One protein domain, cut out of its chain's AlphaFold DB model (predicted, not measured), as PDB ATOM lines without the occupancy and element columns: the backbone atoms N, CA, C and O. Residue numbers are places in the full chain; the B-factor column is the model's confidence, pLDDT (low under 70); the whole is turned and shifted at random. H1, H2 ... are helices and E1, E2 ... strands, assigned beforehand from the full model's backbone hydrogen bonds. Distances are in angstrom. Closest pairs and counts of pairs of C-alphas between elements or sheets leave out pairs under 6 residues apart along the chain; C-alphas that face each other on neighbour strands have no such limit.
ATOM      1  N   VAL A 198     485.977 313.763 636.748       91.12
ATOM      2  CA  VAL A 198     484.663 314.382 636.513       91.12
ATOM      3  C   VAL A 198     483.529 313.450 636.941       91.12
ATOM      4  O   VAL A 198     482.553 313.904 637.548       91.12
ATOM      5  N   MET A 199     483.640 312.151 636.655       94.56
ATOM      6  CA  MET A 199     482.661 311.143 637.083       94.56
ATOM      7  C   MET A 199     482.608 311.043 638.612       94.56
ATOM      8  O   MET A 199     481.549 311.190 639.223       94.56
ATOM      9  N   ARG A 200     483.769 310.894 639.256       94.31
ATOM     10  CA  ARG A 200     483.893 310.863 640.718       94.31
ATOM     11  C   ARG A 200     483.442 312.179 641.354       94.31
ATOM     12  O   ARG A 200     482.782 312.166 642.388       94.31
ATOM     13  N   GLY A 201     483.707 313.321 640.720       93.00
ATOM     14  CA  GLY A 201     483.218 314.624 641.169       93.00
ATOM     15  C   GLY A 201     481.689 314.699 641.260       93.00
ATOM     16  O   GLY A 201     481.161 315.276 642.211       93.00
ATOM     17  N   GLN A 202     480.964 314.070 640.328       93.62
ATOM     18  CA  GLN A 202     479.497 313.976 640.382       93.62
ATOM     19  C   GLN A 202     479.031 313.164 641.598       93.62
ATOM     20  O   GLN A 202     478.197 313.644 642.371       93.62
ATOM     21  N   LEU A 203     479.656 312.006 641.838       94.31
ATOM     22  CA  LEU A 203     479.389 311.165 643.012       94.31
ATOM     23  C   LEU A 203     479.637 311.916 644.327       94.31
ATOM     24  O   LEU A 203     478.810 311.875 645.244       94.31
ATOM     25  N   PHE A 204     480.756 312.645 644.405       95.06
ATOM     26  CA  PHE A 204     481.102 313.479 645.553       95.06
ATOM     27  C   PHE A 204     480.023 314.529 645.820       95.06
ATOM     28  O   PHE A 204     479.513 314.615 646.938       95.06
ATOM     29  N   PHE A 205     479.610 315.283 644.797       93.00
ATOM     30  CA  PHE A 205     478.576 316.304 644.957       93.00
ATOM     31  C   PHE A 205     477.214 315.717 645.341       93.00
ATOM     32  O   PHE A 205     476.530 316.287 646.196       93.00
ATOM     33  N   GLY A 206     476.831 314.560 644.792       92.12
ATOM     34  CA  GLY A 206     475.596 313.869 645.172       92.12
ATOM     35  C   GLY A 206     475.567 313.473 646.656       92.12
ATOM     36  O   GLY A 206     474.566 313.674 647.359       92.12
ATOM     37  N   MET A 207     476.686 312.970 647.174       92.44
ATOM     38  CA  MET A 207     476.838 312.623 648.590       92.44
ATOM     39  C   MET A 207     476.929 313.858 649.492       92.44
ATOM     40  O   MET A 207     476.286 313.907 650.543       92.44
ATOM     41  N   GLN A 208     477.650 314.895 649.064       91.88
ATOM     42  CA  GLN A 208     477.752 316.163 649.785       91.88
ATOM     43  C   GLN A 208     476.382 316.847 649.915       91.88
ATOM     44  O   GLN A 208     476.032 317.357 650.982       91.88
ATOM     45  N   GLN A 209     475.564 316.803 648.862       89.56
ATOM     46  CA  GLN A 209     474.185 317.281 648.909       89.56
ATOM     47  C   GLN A 209     473.351 316.490 649.931       89.56
ATOM     48  O   GLN A 209     472.601 317.081 650.710       89.56
ATOM     49  N   SER A 210     473.520 315.168 649.981       89.12
ATOM     50  CA  SER A 210     472.833 314.312 650.958       89.12
ATOM     51  C   SER A 210     473.229 314.667 652.401       89.12
ATOM     52  O   SER A 210     472.361 314.824 653.261       89.12
ATOM     53  N   LEU A 211     474.520 314.907 652.663       89.81
ATOM     54  CA  LEU A 211     475.015 315.408 653.955       89.81
ATOM     55  C   LEU A 211     474.405 316.768 654.318       89.81
ATOM     56  O   LEU A 211     473.969 316.985 655.455       89.81
ATOM     57  N   MET A 212     474.327 317.685 653.349       87.56
ATOM     58  CA  MET A 212     473.693 318.987 653.540       87.56
ATOM     59  C   MET A 212     472.228 318.830 653.955       87.56
ATOM     60  O   MET A 212     471.807 319.472 654.919       87.56
ATOM     61  N   PHE A 213     471.461 317.961 653.299       87.62
ATOM     62  CA  PHE A 213     470.056 317.744 653.644       87.62
ATOM     63  C   PHE A 213     469.866 317.068 655.003       87.62
ATOM     64  O   PHE A 213     468.961 317.446 655.749       87.62
ATOM     65  N   LEU A 214     470.749 316.142 655.388       83.94
ATOM     66  CA  LEU A 214     470.742 315.547 656.730       83.94
ATOM     67  C   LEU A 214     471.005 316.582 657.834       83.94
ATOM     68  O   LEU A 214     470.489 316.433 658.941       83.94
ATOM     69  N   SER A 215     471.740 317.659 657.533       82.88
ATOM     70  CA  SER A 215     471.967 318.765 658.476       82.88
ATOM     71  C   SER A 215     470.758 319.695 658.660       82.88
ATOM     72  O   SER A 215     470.751 320.500 659.590       82.88
ATOM     73  N   LEU A 216     469.729 319.597 657.807       85.50
ATOM     74  CA  LEU A 216     468.537 320.440 657.906       85.50
ATOM     75  C   LEU A 216     467.604 319.982 659.040       85.50
ATOM     76  O   LEU A 216     467.541 318.780 659.349       85.50
ATOM     77  N   PRO A 217     466.812 320.907 659.624       84.62
ATOM     78  CA  PRO A 217     465.729 320.552 660.534       84.62
ATOM     79  C   PRO A 217     464.747 319.563 659.877       84.62
ATOM     80  O   PRO A 217     464.510 319.665 658.669       84.62
ATOM     81  N   PRO A 218     464.102 318.654 660.634       81.00
ATOM     82  CA  PRO A 218     463.232 317.615 660.064       81.00
ATOM     83  C   PRO A 218     462.136 318.138 659.116       81.00
ATOM     84  O   PRO A 218     461.853 317.526 658.090       81.00
ATOM     85  N   ALA A 219     461.538 319.296 659.417       82.50
ATOM     86  CA  ALA A 219     460.494 319.895 658.580       82.50
ATOM     87  C   ALA A 219     460.997 320.357 657.196       82.50
ATOM     88  O   ALA A 219     460.233 320.368 656.232       82.50
ATOM     89  N   GLU A 220     462.271 320.741 657.089       83.31
ATOM     90  CA  GLU A 220     462.901 321.161 655.833       83.31
ATOM     91  C   GLU A 220     463.538 319.985 655.099       83.31
ATOM     92  O   GLU A 220     463.396 319.878 653.883       83.31
ATOM     93  N   ARG A 221     464.156 319.054 655.835       82.06
ATOM     94  CA  ARG A 221     464.716 317.805 655.300       82.06
ATOM     95  C   ARG A 221     463.690 317.024 654.485       82.06
ATOM     96  O   ARG A 221     463.978 316.639 653.353       82.06
ATOM     97  N   LYS A 222     462.462 316.916 655.005       77.56
ATOM     98  CA  LYS A 222     461.308 316.306 654.328       77.56
ATOM     99  C   LYS A 222     460.972 316.902 652.967       77.56
ATOM    100  O   LYS A 222     460.209 316.276 652.249       77.56
ATOM    101  N   LYS A 223     461.461 318.093 652.609       81.44
ATOM    102  CA  LYS A 223     461.225 318.697 651.286       81.44
ATOM    103  C   LYS A 223     462.204 318.194 650.229       81.44
ATOM    104  O   LYS A 223     461.840 318.159 649.060       81.44
ATOM    105  N   PHE A 224     463.416 317.821 650.636       82.44
ATOM    106  CA  PHE A 224     464.513 317.464 649.732       82.44
ATOM    107  C   PHE A 224     464.812 315.963 649.717       82.44
ATOM    108  O   PHE A 224     465.169 315.416 648.681       82.44
ATOM    109  N   MET A 225     464.628 315.285 650.849       80.12
ATOM    110  CA  MET A 225     464.886 313.853 651.013       80.12
ATOM    111  C   MET A 225     463.594 313.057 650.814       80.12
ATOM    112  O   MET A 225     463.103 312.437 651.751       80.12
ATOM    113  N   ARG A 226     462.992 313.120 649.622       79.62
ATOM    114  CA  ARG A 226     461.748 312.398 649.298       79.62
ATOM    115  C   ARG A 226     461.989 311.407 648.176       79.62
ATOM    116  O   ARG A 226     462.586 311.759 647.164       79.62
ATOM    117  N   CYS A 227     461.474 310.198 648.337       73.12
ATOM    118  CA  CYS A 227     461.426 309.198 647.281       73.12
ATOM    119  C   CYS A 227     459.974 308.763 647.057       73.12
ATOM    120  O   CYS A 227     459.143 308.844 647.965       73.12
ATOM    121  N   ARG A 228     459.655 308.321 645.838       70.69
ATOM    122  CA  ARG A 228     458.367 307.698 645.520       70.69
ATOM    123  C   ARG A 228     458.573 306.208 645.314       70.69
ATOM    124  O   ARG A 228     459.297 305.815 644.406       70.69
ATOM    125  N   ARG A 229     457.882 305.397 646.108       67.44
ATOM    126  CA  ARG A 229     457.819 303.940 645.953       67.44
ATOM    127  C   ARG A 229     456.361 303.515 646.029       67.44
ATOM    128  O   ARG A 229     455.627 303.989 646.892       67.44
ATOM    129  N   ASP A 230     455.925 302.713 645.062       72.19
ATOM    130  CA  ASP A 230     454.549 302.202 644.967       72.19
ATOM    131  C   ASP A 230     453.461 303.295 645.035       72.19
ATOM    132  O   ASP A 230     452.402 303.124 645.630       72.19
ATOM    133  N   GLY A 231     453.734 304.464 644.444       76.44
ATOM    134  CA  GLY A 231     452.805 305.603 644.430       76.44
ATOM    135  C   GLY A 231     452.750 306.417 645.729       76.44
ATOM    136  O   GLY A 231     452.079 307.450 645.763       76.44
ATOM    137  N   HIS A 232     453.493 306.020 646.765       72.62
ATOM    138  CA  HIS A 232     453.593 306.735 648.032       72.62
ATOM    139  C   HIS A 232     454.918 307.485 648.149       72.62
ATOM    140  O   HIS A 232     455.987 306.984 647.804       72.62
ATOM    141  N   GLU A 233     454.836 308.719 648.637       74.94
ATOM    142  CA  GLU A 233     455.998 309.556 648.899       74.94
ATOM    143  C   GLU A 233     456.452 309.345 650.344       74.94
ATOM    144  O   GLU A 233     455.670 309.555 651.274       74.94
ATOM    145  N   TYR A 234     457.703 308.937 650.533       77.94
ATOM    146  CA  TYR A 234     458.293 308.749 651.854       77.94
ATOM    147  C   TYR A 234     459.572 309.569 652.003       77.94
ATOM    148  O   TYR A 234     460.248 309.901 651.025       77.94
ATOM    149  N   GLU A 235     459.858 309.953 653.245       83.31
ATOM    150  CA  GLU A 235     461.114 310.603 653.595       83.31
ATOM    151  C   GLU A 235     462.228 309.560 653.591       83.31
ATOM    152  O   GLU A 235     462.104 308.531 654.246       83.31
ATOM    153  N   VAL A 236     463.316 309.848 652.881       83.81
ATOM    154  CA  VAL A 236     464.536 309.050 652.950       83.81
ATOM    155  C   VAL A 236     465.210 309.313 654.295       83.81
ATOM    156  O   VAL A 236     465.672 310.424 654.572       83.81
ATOM    157  N   THR A 237     465.269 308.282 655.127       85.38
ATOM    158  CA  THR A 237     465.919 308.305 656.438       85.38
ATOM    159  C   THR A 237     467.377 307.842 656.350       85.38
ATOM    160  O   THR A 237     467.817 307.284 655.346       85.38
ATOM    161  N   LEU A 238     468.155 308.048 657.421       86.56
ATOM    162  CA  LEU A 238     469.510 307.488 657.496       86.56
ATOM    163  C   LEU A 238     469.498 305.953 657.515       86.56
ATOM    164  O   LEU A 238     470.430 305.336 657.007       86.56
ATOM    165  N   ASP A 239     468.458 305.336 658.075       88.62
ATOM    166  CA  ASP A 239     468.337 303.879 658.073       88.62
ATOM    167  C   ASP A 239     468.121 303.356 656.653       88.62
ATOM    168  O   ASP A 239     468.765 302.378 656.271       88.62
ATOM    169  N   ASP A 240     467.342 304.063 655.828       88.38
ATOM    170  CA  ASP A 240     467.221 303.747 654.401       88.38
ATOM    171  C   ASP A 240     468.580 303.857 653.696       88.38
ATOM    172  O   ASP A 240     468.959 302.967 652.936       88.38
ATOM    173  N   LEU A 241     469.345 304.924 653.966       90.25
ATOM    174  CA  LEU A 241     470.680 305.138 653.384       90.25
ATOM    175  C   LEU A 241     471.705 304.068 653.805       90.25
ATOM    176  O   LEU A 241     472.695 303.855 653.108       90.25
ATOM    177  N   CYS A 242     471.477 303.386 654.929       93.12
ATOM    178  CA  CYS A 242     472.302 302.272 655.404       93.12
ATOM    179  C   CYS A 242     471.848 300.895 654.875       93.12
ATOM    180  O   CYS A 242     472.471 299.879 655.224       93.12
ATOM    181  N   THR A 243     470.761 300.848 654.095       93.00
ATOM    182  CA  THR A 243     470.052 299.616 653.724       93.00
ATOM    183  C   THR A 243     470.101 299.368 652.210       93.00
ATOM    184  O   THR A 243     469.799 300.290 651.449       93.00
ATOM    185  N   PRO A 244     470.449 298.138 651.767       93.00
ATOM    186  CA  PRO A 244     470.420 297.747 650.356       93.00
ATOM    187  C   PRO A 244     469.049 297.906 649.701       93.00
ATOM    188  O   PRO A 244     468.021 297.630 650.324       93.00
ATOM    189  N   GLN A 245     469.049 298.330 648.439       87.19
ATOM    190  CA  GLN A 245     467.859 298.478 647.597       87.19
ATOM    191  C   GLN A 245     467.979 297.768 646.240       87.19
ATOM    192  O   GLN A 245     467.146 298.010 645.366       87.19
ATOM    193  N   ASP A 246     468.983 296.904 646.065       86.69
ATOM    194  CA  ASP A 246     469.265 296.176 644.821       86.69
ATOM    195  C   ASP A 246     469.418 297.127 643.624       86.69
ATOM    196  O   ASP A 246     468.889 296.919 642.529       86.69
ATOM    197  N   SER A 247     470.126 298.232 643.852       89.06
ATOM    198  CA  SER A 247     470.333 299.282 642.867       89.06
ATOM    199  C   SER A 247     471.738 299.829 642.972       89.06
ATOM    200  O   SER A 247     472.108 300.416 643.987       89.06
ATOM    201  N   ILE A 248     472.493 299.741 641.877       89.00
ATOM    202  CA  ILE A 248     473.845 300.302 641.799       89.00
ATOM    203  C   ILE A 248     473.884 301.798 642.123       89.00
ATOM    204  O   ILE A 248     474.903 302.254 642.608       89.00
ATOM    205  N   TRP A 249     472.783 302.540 641.933       89.75
ATOM    206  CA  TRP A 249     472.654 303.980 642.205       89.75
ATOM    207  C   TRP A 249     472.469 304.314 643.693       89.75
ATOM    208  O   TRP A 249     472.654 305.461 644.123       89.75
ATOM    209  N   TRP A 250     472.071 303.311 644.475       89.81
ATOM    210  CA  TRP A 250     471.832 303.407 645.910       89.81
ATOM    211  C   TRP A 250     472.924 302.703 646.704       89.81
ATOM    212  O   TRP A 250     473.544 303.298 647.587       89.81
ATOM    213  N   ASP A 251     473.178 301.447 646.354       92.88
ATOM    214  CA  ASP A 251     473.937 300.509 647.169       92.88
ATOM    215  C   ASP A 251     475.405 300.894 647.281       92.88
ATOM    216  O   ASP A 251     476.033 300.670 648.317       92.88
ATOM    217  N   TRP A 252     475.923 301.590 646.268       94.44
ATOM    218  CA  TRP A 252     477.276 302.122 646.281       94.44
ATOM    219  C   TRP A 252     477.547 303.086 647.434       94.44
ATOM    220  O   TRP A 252     478.701 303.279 647.771       94.44
ATOM    221  N   LYS A 253     476.525 303.699 648.046       94.44
ATOM    222  CA  LYS A 253     476.678 304.709 649.110       94.44
ATOM    223  C   LYS A 253     476.644 304.100 650.512       94.44
ATOM    224  O   LYS A 253     476.955 304.780 651.491       94.44
ATOM    225  N   ILE A 254     476.210 302.847 650.635       94.56
ATOM    226  CA  ILE A 254     475.813 302.242 651.913       94.56
ATOM    227  C   ILE A 254     476.972 302.181 652.901       94.56
ATOM    228  O   ILE A 254     476.805 302.535 654.070       94.56
ATOM    229  N   GLU A 255     478.151 301.763 652.443       94.75
ATOM    230  CA  GLU A 255     479.319 301.624 653.317       94.75
ATOM    231  C   GLU A 255     479.778 302.976 653.874       94.75
ATOM    232  O   GLU A 255     480.205 303.058 655.030       94.75
ATOM    233  N   PHE A 256     479.600 304.061 653.113       95.69
ATOM    234  CA  PHE A 256     479.815 305.410 653.630       95.69
ATOM    235  C   PHE A 256     478.810 305.759 654.728       95.69
ATOM    236  O   PHE A 256     479.199 306.215 655.802       95.69
ATOM    237  N   TRP A 257     477.513 305.537 654.497       95.06
ATOM    238  CA  TRP A 257     476.475 305.914 655.463       95.06
ATOM    239  C   TRP A 257     476.540 305.108 656.760       95.06
ATOM    240  O   TRP A 257     476.339 305.663 657.844       95.06
ATOM    241  N   ARG A 258     476.902 303.823 656.672       94.25
ATOM    242  CA  ARG A 258     477.177 302.977 657.842       94.25
ATOM    243  C   ARG A 258     478.334 303.527 658.666       94.25
ATOM    244  O   ARG A 258     478.203 303.666 659.882       94.25
ATOM    245  N   TRP A 259     479.438 303.886 658.011       94.50
ATOM    246  CA  TRP A 259     480.577 304.522 658.668       94.50
ATOM    247  C   TRP A 259     480.194 305.873 659.291       94.50
ATOM    248  O   TRP A 259     480.488 306.109 660.463       94.50
ATOM    249  N   PHE A 260     479.470 306.724 658.557       93.62
ATOM    250  CA  PHE A 260     479.018 308.041 659.012       93.62
ATOM    251  C   PHE A 260     478.172 307.945 660.288       93.62
ATOM    252  O   PHE A 260     478.378 308.706 661.236       93.62
ATOM    253  N   ARG A 261     477.246 306.978 660.343       91.94
ATOM    254  CA  ARG A 261     476.406 306.726 661.521       91.94
ATOM    255  C   ARG A 261     477.230 306.345 662.751       91.94
ATOM    256  O   ARG A 261     476.908 306.790 663.849       91.94
ATOM    257  N   ASN A 262     478.282 305.551 662.565       90.94
ATOM    258  CA  ASN A 262     479.121 305.047 663.654       90.94
ATOM    259  C   ASN A 262     480.152 306.072 664.167       90.94
ATOM    260  O   ASN A 262     480.683 305.888 665.257       90.94
ATOM    261  N   ASN A 263     480.434 307.143 663.413       88.31
ATOM    262  CA  ASN A 263     481.487 308.124 663.717       88.31
ATOM    263  C   ASN A 263     480.929 309.505 664.103       88.31
ATOM    264  O   ASN A 263     481.396 310.534 663.617       88.31
ATOM    265  N   ASP A 264     479.888 309.540 664.942       75.94
ATOM    266  CA  ASP A 264     479.218 310.770 665.404       75.94
ATOM    267  C   ASP A 264     478.757 311.717 664.275       75.94
ATOM    268  O   ASP A 264     478.463 312.896 664.521       75.94
ATOM    269  N   GLY A 265     478.628 311.212 663.040       77.06
ATOM    270  CA  GLY A 265     478.335 312.017 661.854       77.06
ATOM    271  C   GLY A 265     477.020 312.781 661.970       77.06
ATOM    272  O   GLY A 265     476.902 313.912 661.502       77.06
ATOM    273  N   MET A 266     476.064 312.224 662.715       75.00
ATOM    274  CA  MET A 266     474.782 312.857 663.027       75.00
ATOM    275  C   MET A 266     474.904 314.141 663.851       75.00
ATOM    276  O   MET A 266     474.088 315.047 663.694       75.00
ATOM    277  N   SER A 267     475.907 314.238 664.725       77.25
ATOM    278  CA  SER A 267     476.114 315.422 665.564       77.25
ATOM    279  C   SER A 267     476.849 316.542 664.823       77.25
ATOM    280  O   SER A 267     476.658 317.719 665.130       77.25
ATOM    281  N   LYS A 268     477.697 316.190 663.846       80.88
ATOM    282  CA  LYS A 268     478.585 317.124 663.136       80.88
ATOM    283  C   LYS A 268     478.687 316.801 661.638       80.88
ATOM    284  O   LYS A 268     479.796 316.594 661.147       80.88
ATOM    285  N   PRO A 269     477.577 316.842 660.879       78.75
ATOM    286  CA  PRO A 269     477.526 316.392 659.481       78.75
ATOM    287  C   PRO A 269     478.406 317.198 658.512       78.75
ATOM    288  O   PRO A 269     478.616 316.771 657.385       78.75
ATOM    289  N   ARG A 270     478.919 318.360 658.941       79.38
ATOM    290  CA  ARG A 270     479.813 319.245 658.170       79.38
ATOM    291  C   ARG A 270     481.205 319.375 658.789       79.38
ATOM    292  O   ARG A 270     481.857 320.406 658.659       79.38
ATOM    293  N   SER A 271     481.627 318.390 659.580       85.19
ATOM    294  CA  SER A 271     483.002 318.393 660.074       85.19
ATOM    295  C   SER A 271     483.963 318.111 658.922       85.19
ATOM    296  O   SER A 271     483.671 317.285 658.060       85.19
ATOM    297  N   LYS A 272     485.131 318.761 658.945       84.88
ATOM    298  CA  LYS A 272     486.192 318.532 657.958       84.88
ATOM    299  C   LYS A 272     486.540 317.042 657.825       84.88
ATOM    300  O   LYS A 272     486.687 316.553 656.719       84.88
ATOM    301  N   ASN A 273     486.546 316.301 658.936       88.31
ATOM    302  CA  ASN A 273     486.810 314.860 658.937       88.31
ATOM    303  C   ASN A 273     485.804 314.056 658.090       88.31
ATOM    304  O   ASN A 273     486.180 313.051 657.500       88.31
ATOM    305  N   ILE A 274     484.534 314.472 658.028       90.38
ATOM    306  CA  ILE A 274     483.509 313.802 657.207       90.38
ATOM    307  C   ILE A 274     483.679 314.158 655.733       90.38
ATOM    308  O   ILE A 274     483.499 313.290 654.885       90.38
ATOM    309  N   GLU A 275     484.031 315.407 655.424       89.62
ATOM    310  CA  GLU A 275     484.328 315.821 654.047       89.62
ATOM    311  C   GLU A 275     485.576 315.108 653.512       89.62
ATOM    312  O   GLU A 275     485.538 314.564 652.409       89.62
ATOM    313  N   ASP A 276     486.638 315.021 654.320       91.56
ATOM    314  CA  ASP A 276     487.861 314.284 653.992       91.56
ATOM    315  C   ASP A 276     487.557 312.785 653.794       91.56
ATOM    316  O   ASP A 276     487.997 312.180 652.815       91.56
ATOM    317  N   ALA A 277     486.733 312.186 654.664       93.44
ATOM    318  CA  ALA A 277     486.299 310.797 654.514       93.44
ATOM    319  C   ALA A 277     485.422 310.581 653.273       93.44
ATOM    320  O   ALA A 277     485.566 309.566 652.600       93.44
ATOM    321  N   LEU A 278     484.538 311.522 652.929       94.62
ATOM    322  CA  LEU A 278     483.745 311.444 651.702       94.62
ATOM    323  C   LEU A 278     484.637 311.508 650.457       94.62
ATOM    324  O   LEU A 278     484.452 310.719 649.530       94.62
ATOM    325  N   GLY A 279     485.616 312.415 650.448       94.19
ATOM    326  CA  GLY A 279     486.605 312.498 649.377       94.19
ATOM    327  C   GLY A 279     487.373 311.184 649.230       94.19
ATOM    328  O   GLY A 279     487.480 310.649 648.127       94.19
ATOM    329  N   HIS A 280     487.828 310.612 650.349       94.94
ATOM    330  CA  HIS A 280     488.515 309.318 650.372       94.94
ATOM    331  C   HIS A 280     487.618 308.177 649.867       94.94
ATOM    332  O   HIS A 280     488.046 307.398 649.019       94.94
ATOM    333  N   TYR A 281     486.354 308.124 650.302       96.50
ATOM    334  CA  TYR A 281     485.373 307.131 649.854       96.50
ATOM    335  C   TYR A 281     485.225 307.123 648.336       96.50
ATOM    336  O   TYR A 281     485.418 306.101 647.682       96.50
ATOM    337  N   VAL A 282     484.913 308.291 647.773       95.62
ATOM    338  CA  VAL A 282     484.648 308.459 646.345       95.62
ATOM    339  C   VAL A 282     485.909 308.255 645.512       95.62
ATOM    340  O   VAL A 282     485.806 307.804 644.380       95.62
ATOM    341  N   THR A 283     487.096 308.539 646.051       93.50
ATOM    342  CA  THR A 283     488.372 308.299 645.360       93.50
ATOM    343  C   THR A 283     488.645 306.808 645.167       93.50
ATOM    344  O   THR A 283     489.091 306.400 644.092       93.50
ATOM    345  N   TRP A 284     488.365 305.999 646.191       94.25
ATOM    346  CA  TRP A 284     488.682 304.570 646.193       94.25
ATOM    347  C   TRP A 284     487.545 303.680 645.708       94.25
ATOM    348  O   TRP A 284     487.804 302.554 645.297       94.25
ATOM    349  N   TYR A 285     486.296 304.154 645.726       95.00
ATOM    350  CA  TYR A 285     485.154 303.340 645.320       95.00
ATOM    351  C   TYR A 285     485.345 302.747 643.914       95.00
ATOM    352  O   TYR A 285     485.740 303.451 642.978       95.00
ATOM    353  N   GLY A 286     485.064 301.451 643.776       92.12
ATOM    354  CA  GLY A 286     485.182 300.718 642.515       92.12
ATOM    355  C   GLY A 286     486.613 300.373 642.091       92.12
ATOM    356  O   GLY A 286     486.781 299.739 641.054       92.12
ATOM    357  N   ARG A 287     487.632 300.773 642.865       92.50
ATOM    358  CA  ARG A 287     488.998 300.258 642.709       92.50
ATOM    359  C   ARG A 287     489.120 298.911 643.428       92.50
ATOM    360  O   ARG A 287     488.449 298.732 644.451       92.50
ATOM    361  N   PRO A 288     489.963 297.988 642.951       87.69
ATOM    362  CA  PRO A 288     490.108 296.684 643.590       87.69
ATOM    363  C   PRO A 288     490.529 296.749 645.065       87.69
ATOM    364  O   PRO A 288     490.018 296.024 645.916       87.69
ATOM    365  N   GLU A 289     491.352 297.734 645.422       88.94
ATOM    366  CA  GLU A 289     491.866 297.914 646.780       88.94
ATOM    367  C   GLU A 289     490.846 298.555 647.735       88.94
ATOM    368  O   GLU A 289     491.141 298.761 648.918       88.94
ATOM    369  N   PHE A 290     489.639 298.885 647.261       92.31
ATOM    370  CA  PHE A 290     488.639 299.635 648.019       92.31
ATOM    371  C   PHE A 290     488.354 299.034 649.398       92.31
ATOM    372  O   PHE A 290     488.322 299.765 650.386       92.31
ATOM    373  N   THR A 291     488.205 297.710 649.497       87.81
ATOM    374  CA  THR A 291     487.913 297.026 650.769       87.81
ATOM    375  C   THR A 291     489.042 297.129 651.791       87.81
ATOM    376  O   THR A 291     488.802 296.967 652.986       87.81
ATOM    377  N   TYR A 292     490.272 297.384 651.342       88.62
ATOM    378  CA  TYR A 292     491.438 297.581 652.205       88.62
ATOM    379  C   TYR A 292     491.668 299.059 652.536       88.62
ATOM    380  O   TYR A 292     492.221 299.377 653.591       88.62
ATOM    381  N   MET A 293     491.240 299.955 651.641       90.69
ATOM    382  CA  MET A 293     491.402 301.403 651.766       90.69
ATOM    383  C   MET A 293     490.235 302.084 652.492       90.69
ATOM    384  O   MET A 293     490.423 303.174 653.038       90.69
ATOM    385  N   TRP A 294     489.050 301.466 652.527       92.62
ATOM    386  CA  TRP A 294     487.872 301.949 653.246       92.62
ATOM    387  C   TRP A 294     487.483 301.028 654.420       92.62
ATOM    388  O   TRP A 294     487.369 299.819 654.227       92.62
TER     389      TRP A 294
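AT A GLANCE: This is residues 198 to 294 of the 297 residues of an uncharacterized protein of marine sediment metagenome (UniProt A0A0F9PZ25). The centres of the three longest helices, H1, H5 and H6, make a triangle, with H6 packed on H1 and running the opposite way, and with H1 and H5 apart; H2 and the small strand hairpin E1-E2 lie at one end of the longest axis, short H7 at the other. Short H3 and H4 lead from the hairpin to H5. The 97 printed residues, mostly helix, hold H1 H2 E1 E2 H3 H4 H5 H6 H7 in that order, with the sheet E1 - E2 antiparallel. The whole is compact, with a radius of gyration of the C-alphas of 13.6 A and spans of 39 by 29 by 26 A.

IN THESE COORDINATES: H1, residues 198 to 214, begins at C-alpha (484.663, 314.382, 636.513) and is 24.6 A long. H2 is 218 to 224, E1 226 to 229, E2 232 to 235, H3 238 to 241 and H4 248 to 251. H5, 254 to 262, measures 12.5 A; H6, 272 to 284, 18.4 A. H7, 290 to 293, ends at C-alpha (491.402, 301.403, 651.766).

HOW THE PARTS SIT: H1 touches H6, closest C-alphas Arg 200 and Val 282 at 6.2 A, opposite ways at 36 degrees, only just steep. H5 and H6, a helical hairpin, only just touch with 3 pairs of C-alphas within 8 A, Phe 256 and Tyr 281 closest at 6.9 A, at a shallow tilt of 23 degrees. In the hairpin E1 and E2, N 227 and O 234 are 3.0 A apart, within hydrogen-bond range. Every O i to N i+4 pair is within range in H1, H5 and H6; H2 has 1 of 3, and 2 of 4 O i to N i+3 pairs; H3, H4 and H7 are too short for an i+4 pair.

THE WHOLE: The C-alphas farthest apart, Ala 219 and Pro 288, are 40.5 A apart. The printed part has no cut and no long link. Mean pLDDT of the printed part is 87.6; residue 229 is under 70.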